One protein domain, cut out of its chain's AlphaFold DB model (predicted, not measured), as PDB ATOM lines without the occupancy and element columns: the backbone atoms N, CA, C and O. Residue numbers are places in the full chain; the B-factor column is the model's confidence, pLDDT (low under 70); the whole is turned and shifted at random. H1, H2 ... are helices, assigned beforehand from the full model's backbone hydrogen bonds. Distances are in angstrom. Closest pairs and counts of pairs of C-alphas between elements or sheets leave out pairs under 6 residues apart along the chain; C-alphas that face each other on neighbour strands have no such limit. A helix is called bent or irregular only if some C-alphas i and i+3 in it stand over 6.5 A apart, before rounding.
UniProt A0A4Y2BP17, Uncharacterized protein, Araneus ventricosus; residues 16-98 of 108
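This is residues 16 to 98 of the 108 residues of an uncharacterized protein of Araneus ventricosus (UniProt A0A4Y2BP17). Four separate helices are strung along an open, curving chain, with no helix packed on another and no common core. The chain sweeps from H1 through a long loop to H2, through a second long loop to H3, and then turns a corner into H4. The printed part has 83 residues, with four named helices in the order H1, H2, H3, H4 and no named strand; the class is all helix. The whole is extended, with a radius of gyration of the C-alphas of 18.5 A, and elongated, spanning 51 by 32 by 27 A.

H1, residues 16 to 21, is apart from H2, residues 35 to 43, with no C-alpha of the one within 8 A of the other. By the same distance, H3, residues 61 to 75, is apart from H1 and from H2. H4, residues 80 to 96, is apart from H1, H2 and H3. Every O i to N i+4 pair is within hydrogen-bond range in H2, H3 and H4; in H1 it is 1 of 2, beside 2 of 3 O i to N i+3 pairs.

H1 begins at C-alpha 16 (269.077, 536.971, 435.279); it is neither bent nor irregular, but only just: C-alphas 16 and 19 are 6.5 A apart. H2 begins at C-alpha 35 (261.783, 543.818, 454.756) and is 12.4 A long from first to last C-alpha. H3 measures 21.1 A in the same way. H4, the longest helix with 17 residues, measures 24.7 A and ends at C-alpha 96 (282.358, 519.113, 424.783).

The C-alphas farthest apart, those of Asp 44 and Ser 98, are 53.5 A apart. The printed part has no cut. The links H1 to H2 and H2 to H3 are long, with 13 and 17 residues; H3 to H4 is tight, with 4. Residues 42 to 50 stand free, among others. The mean pLDDT of the printed part is 71.7; 33 residues are under 70, among them 16 to 29 and 52 to 59.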
ATOM      1  N   LEU A  16     268.550 535.838 434.508       46.06
ATOM      2  CA  LEU A  16     269.077 536.971 435.279       46.06
ATOM      3  C   LEU A  16     268.023 537.536 436.245       46.06
ATOM      4  O   LEU A  16     268.355 538.003 437.333       46.06
ATOM      5  N   LEU A  17     266.743 537.442 435.869       49.44
ATOM      6  CA  LEU A  17     265.614 537.881 436.692       49.44
ATOM      7  C   LEU A  17     265.250 536.857 437.782       49.44
ATOM      8  O   LEU A  17     264.653 537.222 438.791       49.44
ATOM      9  N   ASN A  18     265.662 535.596 437.629       49.59
ATOM     10  CA  ASN A  18     265.363 534.522 438.579       49.59
ATOM     11  C   ASN A  18     265.897 534.804 439.999       49.59
ATOM     12  O   ASN A  18     265.264 534.419 440.975       49.59
ATOM     13  N   PHE A  19     266.997 535.552 440.153       45.59
ATOM     14  CA  PHE A  19     267.503 535.938 441.480       45.59
ATOM     15  C   PHE A  19     266.534 536.854 442.252       45.59
ATOM     16  O   PHE A  19     266.444 536.758 443.472       45.59
ATOM     17  N   PHE A  20     265.771 537.693 441.543       48.84
ATOM     18  CA  PHE A  20     264.762 538.580 442.135       48.84
ATOM     19  C   PHE A  20     263.401 537.901 442.360       48.84
ATOM     20  O   PHE A  20     262.591 538.420 443.121       48.84
ATOM     21  N   ILE A  21     263.140 536.758 441.715       46.44
ATOM     22  CA  ILE A  21     261.876 536.001 441.826       46.44
ATOM     23  C   ILE A  21     262.022 534.810 442.791       46.44
ATOM     24  O   ILE A  21     261.040 534.189 443.197       46.44
ATOM     25  N   CYS A  22     263.249 534.490 443.210       52.75
ATOM     26  CA  CYS A  22     263.491 533.467 444.212       52.75
ATOM     27  C   CYS A  22     262.810 533.856 445.533       52.75
ATOM     28  O   CYS A  22     263.073 534.920 446.090       52.75
ATOM     29  N   ASN A  23     261.998 532.947 446.080       54.88
ATOM     30  CA  ASN A  23     261.631 532.936 447.495       54.88
ATOM     31  C   ASN A  23     262.899 532.644 448.311       54.88
ATOM     32  O   ASN A  23     263.104 531.537 448.812       54.88
ATOM     33  N   VAL A  24     263.811 533.616 448.351       54.28
ATOM     34  CA  VAL A  24     265.048 533.543 449.112       54.28
ATOM     35  C   VAL A  24     264.610 533.458 450.561       54.28
ATOM     36  O   VAL A  24     264.105 534.427 451.126       54.28
ATOM     37  N   THR A  25     264.751 532.268 451.147       60.34
ATOM     38  CA  THR A  25     264.609 532.115 452.593       60.34
ATOM     39  C   THR A  25     265.523 533.164 453.216       60.34
ATOM     40  O   THR A  25     266.718 533.147 452.895       60.34
ATOM     41  N   PRO A  26     264.991 534.096 454.031       60.22
ATOM     42  CA  PRO A  26     265.799 535.150 454.607       60.22
ATOM     43  C   PRO A  26     267.025 534.507 455.252       60.22
ATOM     44  O   PRO A  26     266.859 533.537 456.007       60.22
ATOM     45  N   PRO A  27     268.247 534.970 454.929       64.50
ATOM     46  CA  PRO A  27     269.437 534.425 455.551       64.50
ATOM     47  C   PRO A  27     269.243 534.464 457.064       64.50
ATOM     48  O   PRO A  27     268.603 535.378 457.577       64.50
ATOM     49  N   THR A  28     269.745 533.471 457.795       66.31
ATOM     50  CA  THR A  28     269.409 533.272 459.218       66.31
ATOM     51  C   THR A  28     269.622 534.528 460.074       66.31
ATOM     52  O   THR A  28     268.886 534.748 461.030       66.31
ATOM     53  N   VAL A  29     270.565 535.391 459.682       67.88
ATOM     54  CA  VAL A  29     270.833 536.703 460.296       67.88
ATOM     55  C   VAL A  29     269.687 537.719 460.143       67.88
ATOM     56  O   VAL A  29     269.498 538.560 461.013       67.88
ATOM     57  N   LEU A  30     268.893 537.613 459.075       71.31
ATOM     58  CA  LEU A  30     267.739 538.455 458.748       71.31
ATOM     59  C   LEU A  30     266.398 537.788 459.078       71.31
ATOM     60  O   LEU A  30     265.352 538.391 458.870       71.31
ATOM     61  N   ARG A  31     266.389 536.553 459.598       71.88
ATOM     62  CA  ARG A  31     265.148 535.788 459.833       71.88
ATOM     63  C   ARG A  31     264.178 536.473 460.805       71.88
ATOM     64  O   ARG A  31     262.994 536.159 460.802       71.88
ATOM     65  N   HIS A  32     264.692 537.374 461.636       72.62
ATOM     66  CA  HIS A  32     263.940 538.090 462.664       72.62
ATOM     67  C   HIS A  32     263.627 539.546 462.296       72.62
ATOM     68  O   HIS A  32     263.013 540.233 463.103       72.62
ATOM     69  N   ILE A  33     264.045 540.014 461.114       75.06
ATOM     70  CA  ILE A  33     263.887 541.408 460.683       75.06
ATOM     71  C   ILE A  33     263.028 541.429 459.418       75.06
ATOM     72  O   ILE A  33     263.315 540.717 458.454       75.06
ATOM     73  N   SER A  34     261.962 542.229 459.409       81.38
ATOM     74  CA  SER A  34     261.097 542.354 458.235       81.38
ATOM     75  C   SER A  34     261.743 543.203 457.134       81.38
ATOM     76  O   SER A  34     262.555 544.091 457.392       81.38
ATOM     77  N   CYS A  35     261.328 542.992 455.880       77.81
ATOM     78  CA  CYS A  35     261.783 543.818 454.756       77.81
ATOM     79  C   CYS A  35     261.469 545.310 454.959       77.81
ATOM     80  O   CYS A  35     262.239 546.160 454.526       77.81
ATOM     81  N   HIS A  36     260.358 545.634 455.626       81.94
ATOM     82  CA  HIS A  36     259.974 547.017 455.915       81.94
ATOM     83  C   HIS A  36     260.918 547.687 456.918       81.94
ATOM     84  O   HIS A  36     261.296 548.840 456.736       81.94
ATOM     85  N   GLU A  37     261.340 546.957 457.952       79.88
ATOM     86  CA  GLU A  37     262.330 547.444 458.921       79.88
ATOM     87  C   GLU A  37     263.701 547.633 458.271       79.88
ATOM     88  O   GLU A  37     264.331 548.664 458.481       79.88
ATOM     89  N   LEU A  38     264.117 546.701 457.406       81.25
ATOM     90  CA  LEU A  38     265.357 546.838 456.634       81.25
ATOM     91  C   LEU A  38     265.334 548.079 455.735       81.25
ATOM     92  O   LEU A  38     266.310 548.822 455.690       81.25
ATOM     93  N   LEU A  39     264.219 548.328 455.042       82.56
ATOM     94  CA  LEU A  39     264.077 549.501 454.179       82.56
ATOM     95  C   LEU A  39     264.136 550.811 454.968       82.56
ATOM     96  O   LEU A  39     264.778 551.751 454.506       82.56
ATOM     97  N   LYS A  40     263.518 550.868 456.153       83.75
ATOM     98  CA  LYS A  40     263.623 552.033 457.041       83.75
ATOM     99  C   LYS A  40     265.054 552.257 457.516       83.75
ATOM    100  O   LYS A  40     265.553 553.362 457.404       83.75
ATOM    101  N   MET A  41     265.745 551.205 457.945       78.69
ATOM    102  CA  MET A  41     267.129 551.306 458.425       78.69
ATOM    103  C   MET A  41     268.109 551.785 457.347       78.69
ATOM    104  O   MET A  41     269.032 552.531 457.658       78.69
ATOM    105  N   ILE A  42     267.899 551.380 456.088       82.31
ATOM    106  CA  ILE A  42     268.686 551.861 454.941       82.31
ATOM    107  C   ILE A  42     268.395 553.342 454.657       82.31
ATOM    108  O   ILE A  42     269.304 554.081 454.296       82.31
ATOM    109  N   GLN A  43     267.140 553.780 454.797       85.38
ATOM    110  CA  GLN A  43     266.756 555.183 454.588       85.38
ATOM    111  C   GLN A  43     267.239 556.099 455.716       85.38
ATOM    112  O   GLN A  43     267.641 557.227 455.450       85.38
ATOM    113  N   ASP A  44     267.218 555.598 456.946       85.06
ATOM    114  CA  ASP A  44     267.612 556.323 458.154       85.06
ATOM    115  C   ASP A  44     269.145 556.322 458.374       85.06
ATOM    116  O   ASP A  44     269.619 556.861 459.371       85.06
ATOM    117  N   ASP A  45     269.911 555.712 457.456       82.25
ATOM    118  CA  ASP A  45     271.380 555.583 457.461       82.25
ATOM    119  C   ASP A  45     271.940 555.105 458.818       82.25
ATOM    120  O   ASP A  45     272.961 555.576 459.324       82.25
ATOM    121  N   VAL A  46     271.215 554.171 459.450       79.94
ATOM    122  CA  VAL A  46     271.496 553.738 460.822       79.94
ATOM    123  C   VAL A  46     272.808 552.947 460.860       79.94
ATOM    124  O   VAL A  46     272.908 551.912 460.188       79.94
ATOM    125  N   PRO A  47     273.782 553.345 461.701       76.75
ATOM    126  CA  PRO A  47     275.049 552.640 461.854       76.75
ATOM    127  C   PRO A  47     274.866 551.155 462.194       76.75
ATOM    128  O   PRO A  47     274.048 550.786 463.033       76.75
ATOM    129  N   MET A  48     275.629 550.285 461.525       69.25
ATOM    130  CA  MET A  48     275.465 548.822 461.563       69.25
ATOM    131  C   MET A  48     275.720 548.200 462.953       69.25
ATOM    132  O   MET A  48     275.280 547.088 463.230       69.25
ATOM    133  N   ASP A  49     276.422 548.913 463.832       69.75
ATOM    134  CA  ASP A  49     276.683 548.586 465.239       69.75
ATOM    135  C   ASP A  49     275.455 548.764 466.146       69.75
ATOM    136  O   ASP A  49     275.364 548.116 467.187       69.75
ATOM    137  N   VAL A  50     274.483 549.578 465.725       68.81
ATOM    138  CA  VAL A  50     273.179 549.733 466.392       68.81
ATOM    139  C   VAL A  50     272.243 548.560 466.061       68.81
ATOM    140  O   VAL A  50     271.209 548.365 466.703       68.81
ATOM    141  N   TRP A  51     272.589 547.738 465.065       72.88
ATOM    142  CA  TRP A  51     271.744 546.638 464.620       72.88
ATOM    143  C   TRP A  51     271.956 545.424 465.535       72.88
ATOM    144  O   TRP A  51     273.059 544.889 465.648       72.88
ATOM    145  N   ASN A  52     270.877 544.920 466.142       67.81
ATOM    146  CA  ASN A  52     270.880 543.683 466.937       67.81
ATOM    147  C   ASN A  52     270.927 542.429 466.046       67.81
ATOM    148  O   ASN A  52     270.095 541.525 466.160       67.81
ATOM    149  N   PHE A  53     271.884 542.360 465.124       68.56
ATOM    150  CA  PHE A  53     272.127 541.131 464.388       68.56
ATOM    151  C   PHE A  53     272.609 540.038 465.337       68.56
ATOM    152  O   PHE A  53     273.445 540.269 466.213       68.56
ATOM    153  N   ILE A  54     272.129 538.811 465.122       66.44
ATOM    154  CA  ILE A  54     272.733 537.632 465.744       66.44
ATOM    155  C   ILE A  54     274.204 537.627 465.322       66.44
ATOM    156  O   ILE A  54     274.520 537.455 464.142       66.44
ATOM    157  N   LYS A  55     275.103 537.844 466.286       64.12
ATOM    158  CA  LYS A  55     276.546 537.829 466.057       64.12
ATOM    159  C   LYS A  55     276.962 536.393 465.760       64.12
ATOM    160  O   LYS A  55     277.270 535.616 466.660       64.12
ATOM    161  N   PHE A  56     276.933 536.024 464.485       60.28
ATOM    162  CA  PHE A  56     277.546 534.782 464.042       60.28
ATOM    163  C   PHE A  56     279.044 534.846 464.364       60.28
ATOM    164  O   PHE A  56     279.646 535.913 464.200       60.28
ATOM    165  N   PRO A  57     279.679 533.740 464.792       61.28
ATOM    166  CA  PRO A  57     281.130 533.641 464.788       61.28
ATOM    167  C   PRO A  57     281.607 533.728 463.328       61.28
ATOM    168  O   PRO A  57     281.761 532.731 462.628       61.28
ATOM    169  N   SER A  58     281.782 534.961 462.849       59.59
ATOM    170  CA  SER A  58     282.168 535.310 461.478       59.59
ATOM    171  C   SER A  58     283.619 534.954 461.178       59.59
ATOM    172  O   SER A  58     284.028 534.934 460.021       59.59
ATOM    173  N   HIS A  59     284.387 534.616 462.211       59.47
ATOM    174  CA  HIS A  59     285.805 534.320 462.119       59.47
ATOM    175  C   HIS A  59     286.082 532.822 462.227       59.47
ATOM    176  O   HIS A  59     286.917 532.359 462.998       59.47
ATOM    177  N   THR A  60     285.346 532.038 461.443       73.25
ATOM    178  CA  THR A  60     285.780 530.676 461.144       73.25
ATOM    179  C   THR A  60     286.551 530.697 459.833       73.25
ATOM    180  O   THR A  60     286.153 531.332 458.858       73.25
ATOM    181  N   GLN A  61     287.645 529.941 459.783       73.81
ATOM    182  CA  GLN A  61     288.501 529.785 458.602       73.81
ATOM    183  C   GLN A  61     287.720 529.331 457.348       73.81
ATOM    184  O   GLN A  61     288.213 529.418 456.227       73.81
ATOM    185  N   ALA A  62     286.508 528.791 457.520       69.88
ATOM    186  CA  ALA A  62     285.589 528.452 456.439       69.88
ATOM    187  C   ALA A  62     284.951 529.695 455.792       69.88
ATOM    188  O   ALA A  62     284.913 529.779 454.566       69.88
ATOM    189  N   VAL A  63     284.513 530.675 456.590       78.69
ATOM    190  CA  VAL A  63     283.930 531.934 456.093       78.69
ATOM    191  C   VAL A  63     284.968 532.717 455.292       78.69
ATOM    192  O   VAL A  63     284.680 533.144 454.178       78.69
ATOM    193  N   GLU A  64     286.204 532.813 455.783       78.88
ATOM    194  CA  GLU A  64     287.302 533.469 455.057       78.88
ATOM    195  C   GLU A  64     287.607 532.794 453.718       78.88
ATOM    196  O   GLU A  64     287.795 533.463 452.701       78.88
ATOM    197  N   ARG A  65     287.621 531.455 453.697       79.56
ATOM    198  CA  ARG A  65     287.841 530.675 452.474       79.56
ATOM    199  C   ARG A  65     286.727 530.890 451.453       79.56
ATOM    200  O   ARG A  65     287.026 531.050 450.273       79.56
ATOM    201  N   ILE A  66     285.470 530.942 451.895       80.25
ATOM    202  CA  ILE A  66     284.319 531.199 451.022       80.25
ATOM    203  C   ILE A  66     284.363 532.627 450.475       80.25
ATOM    204  O   ILE A  66     284.249 532.814 449.268       80.25
ATOM    205  N   VAL A  67     284.588 533.632 451.327       81.12
ATOM    206  CA  VAL A  67     284.690 535.037 450.896       81.12
ATOM    207  C   VAL A  67     285.837 535.213 449.899       81.12
ATOM    208  O   VAL A  67     285.647 535.817 448.844       81.12
ATOM    209  N   LYS A  68     287.002 534.607 450.157       87.44
ATOM    210  CA  LYS A  68     288.140 534.620 449.226       87.44
ATOM    211  C   LYS A  68     287.796 533.969 447.886       87.44
ATOM    212  O   LYS A  68     288.120 534.532 446.843       87.44
ATOM    213  N   PHE A  69     287.115 532.824 447.905       76.94
ATOM    214  CA  PHE A  69     286.671 532.141 446.692       76.94
ATOM    215  C   PHE A  69     285.691 532.998 445.879       76.94
ATOM    216  O   PHE A  69     285.862 533.143 444.671       76.94
ATOM    217  N   VAL A  70     284.706 533.619 446.535       76.69
ATOM    218  CA  VAL A  70     283.731 534.509 445.884       76.69
ATOM    219  C   VAL A  70     284.421 535.725 445.265       76.69
ATOM    220  O   VAL A  70     284.111 536.076 444.126       76.69
ATOM    221  N   ILE A  71     285.386 536.334 445.959       86.25
ATOM    222  CA  ILE A  71     286.166 537.469 445.441       86.25
ATOM    223  C   ILE A  71     287.008 537.049 444.230       86.25
ATOM    224  O   ILE A  71     287.022 537.746 443.217       86.25
ATOM    225  N   GLU A  72     287.691 535.905 444.296       77.31
ATOM    226  CA  GLU A  72     288.505 535.403 443.185       77.31
ATOM    227  C   GLU A  72     287.644 535.049 441.962       77.31
ATOM    228  O   GLU A  72     287.980 535.422 440.835       77.31
ATOM    229  N   ALA A  73     286.506 534.386 442.177       73.19
ATOM    230  CA  ALA A  73     285.556 534.050 441.122       73.19
ATOM    231  C   ALA A  73     284.924 535.304 440.497       73.19
ATOM    232  O   ALA A  73     284.785 535.376 439.275       73.19
ATOM    233  N   SER A  74     284.591 536.308 441.313       72.31
ATOM    234  CA  SER A  74     284.032 537.583 440.841       72.31
ATOM    235  C   SER A  74     285.058 538.377 440.044       72.31
ATOM    236  O   SER A  74     284.739 538.848 438.960       72.31
ATOM    237  N   ARG A  75     286.326 538.411 440.479       77.06
ATOM    238  CA  ARG A  75     287.418 539.062 439.736       77.06
ATOM    239  C   ARG A  75     287.614 538.461 438.344       77.06
ATOM    240  O   ARG A  75     287.848 539.193 437.390       77.06
ATOM    241  N   ARG A  76     287.479 537.138 438.205       70.50
ATOM    242  CA  ARG A  76     287.521 536.457 436.896       70.50
ATOM    243  C   ARG A  76     286.343 536.835 435.988       70.50
ATOM    244  O   ARG A  76     286.422 536.618 434.785       70.50
ATOM    245  N   ARG A  77     285.261 537.383 436.551       63.91
ATOM    246  CA  ARG A  77     284.053 537.841 435.848       63.91
ATOM    247  C   ARG A  77     283.899 539.368 435.816       63.91
ATOM    248  O   ARG A  77     282.921 539.852 435.248       63.91
ATOM    249  N   ASP A  78     284.817 540.134 436.396       57.56
ATOM    250  CA  ASP A  78     284.769 541.594 436.352       57.56
ATOM    251  C   ASP A  78     285.494 542.116 435.112       57.56
ATOM    252  O   ASP A  78     286.625 541.734 434.809       57.56
ATOM    253  N   GLY A  79     284.801 542.976 434.364       69.25
ATOM    254  CA  GLY A  79     285.219 543.473 433.054       69.25
ATOM    255  C   GLY A  79     284.375 542.885 431.908       69.25
ATOM    256  O   GLY A  79     284.198 541.666 431.851       69.25
ATOM    257  N   PRO A  80     283.875 543.708 430.964       63.03
ATOM    258  CA  PRO A  80     283.034 543.242 429.852       63.03
ATOM    259  C   PRO A  80     283.670 542.101 429.042       63.03
ATOM    260  O   PRO A  80     283.012 541.120 428.716       63.03
ATOM    261  N   GLN A  81     284.983 542.183 428.805       68.56
ATOM    262  CA  GLN A  81     285.736 541.192 428.030       68.56
ATOM    263  C   GLN A  81     285.929 539.866 428.792       68.56
ATOM    264  O   GLN A  81     285.875 538.788 428.198       68.56
ATOM    265  N   ASN A  82     286.091 539.937 430.118       71.06
ATOM    266  CA  ASN A  82     286.270 538.770 430.984       71.06
ATOM    267  C   ASN A  82     284.962 537.985 431.154       71.06
ATOM    268  O   ASN A  82     284.980 536.756 431.208       71.06
ATOM    269  N   ARG A  83     283.814 538.679 431.159       69.31
ATOM    270  CA  ARG A  83     282.482 538.048 431.148       69.31
ATOM    271  C   ARG A  83     282.253 537.263 429.870       69.31
ATOM    272  O   ARG A  83     281.942 536.078 429.943       69.31
ATOM    273  N   ASP A  84     282.469 537.894 428.720       76.25
ATOM    274  CA  ASP A  84     282.258 537.255 427.422       76.25
ATOM    275  C   ASP A  84     283.207 536.071 427.205       76.25
ATOM    276  O   ASP A  84     282.790 535.031 426.692       76.25
ATOM    277  N   GLY A  85     284.473 536.196 427.619       81.69
ATOM    278  CA  GLY A  85     285.448 535.105 427.573       81.69
ATOM    279  C   GLY A  85     285.045 533.925 428.459       81.69
ATOM    280  O   GLY A  85     285.052 532.780 428.008       81.69
ATOM    281  N   TYR A  86     284.617 534.202 429.692       78.88
ATOM    282  CA  TYR A  86     284.160 533.178 430.628       78.88
ATOM    283  C   TYR A  86     282.879 532.475 430.151       78.88
ATOM    284  O   TYR A  86     282.798 531.245 430.190       78.88
ATOM    285  N   ILE A  87     281.892 533.229 429.656       79.00
ATOM    286  CA  ILE A  87     280.633 532.681 429.127       79.00
ATOM    287  C   ILE A  87     280.916 531.799 427.907       79.00
ATOM    288  O   ILE A  87     280.450 530.662 427.849       79.00
ATOM    289  N   ARG A  88     281.741 532.273 426.966       84.38
ATOM    290  CA  ARG A  88     282.110 531.516 425.762       84.38
ATOM    291  C   ARG A  88     282.881 530.244 426.098       84.38
ATOM    292  O   ARG A  88     282.536 529.187 425.590       84.38
ATOM    293  N   SER A  89     283.865 530.322 426.995       79.19
ATOM    294  CA  SER A  89     284.622 529.148 427.449       79.19
ATOM    295  C   SER A  89     283.731 528.123 428.153       79.19
ATOM    296  O   SER A  89     283.931 526.923 427.983       79.19
ATOM    297  N   THR A  90     282.746 528.580 428.930       84.69
ATOM    298  CA  THR A  90     281.786 527.698 429.606       84.69
ATOM    299  C   THR A  90     280.876 527.014 428.588       84.69
ATOM    300  O   THR A  90     280.717 525.800 428.641       84.69
ATOM    301  N   LEU A  91     280.339 527.761 427.619       83.25
ATOM    302  CA  LEU A  91     279.501 527.210 426.551       83.25
ATOM    303  C   LEU A  91     280.256 526.209 425.667       83.25
ATOM    304  O   LEU A  91     279.713 525.158 425.345       83.25
ATOM    305  N   GLU A  92     281.508 526.491 425.303       83.00
ATOM    306  CA  GLU A  92     282.338 525.549 424.542       83.00
ATOM    307  C   GLU A  92     282.668 524.291 425.357       83.00
ATOM    308  O   GLU A  92     282.559 523.178 424.845       83.00
ATOM    309  N   SER A  93     282.959 524.430 426.654       79.50
ATOM    310  CA  SER A  93     283.121 523.272 427.541       79.50
ATOM    311  C   SER A  93     281.831 522.459 427.670       79.50
ATOM    312  O   SER A  93     281.898 521.235 427.718       79.50
ATOM    313  N   MET A  94     280.661 523.105 427.707       78.81
ATOM    314  CA  MET A  94     279.360 522.429 427.748       78.81
ATOM    315  C   MET A  94     279.057 521.660 426.465       78.81
ATOM    316  O   MET A  94     278.490 520.579 426.548       78.81
ATOM    317  N   LYS A  95     279.481 522.162 425.300       81.31
ATOM    318  CA  LYS A  95     279.389 521.423 424.029       81.31
ATOM    319  C   LYS A  95     280.302 520.199 423.990       81.31
ATOM    320  O   LYS A  95     279.986 519.234 423.305       81.31
ATOM    321  N   GLN A  96     281.441 520.251 424.684       75.50
ATOM    322  CA  GLN A  96     282.358 519.113 424.783       75.50
ATOM    323  C   GLN A  96     281.932 518.083 425.831       75.50
ATOM    324  O   GLN A  96     282.368 516.934 425.768       75.50
ATOM    325  N   MET A  97     281.083 518.462 426.786       76.06
ATOM    326  CA  MET A  97     280.502 517.506 427.717       76.06
ATOM    327  C   MET A  97     279.464 516.650 426.993       76.06
ATOM    328  O   MET A  97     278.576 517.156 426.312       76.06
ATOM    329  N   SER A  98     279.573 515.335 427.168       67.75
ATOM    330  CA  SER A  98     278.550 514.398 426.714       67.75
ATOM    331  C   SER A  98     277.206 514.771 427.339       67.75
ATOM    332  O   SER A  98     277.088 514.864 428.564       67.75
TER     333      SER A  98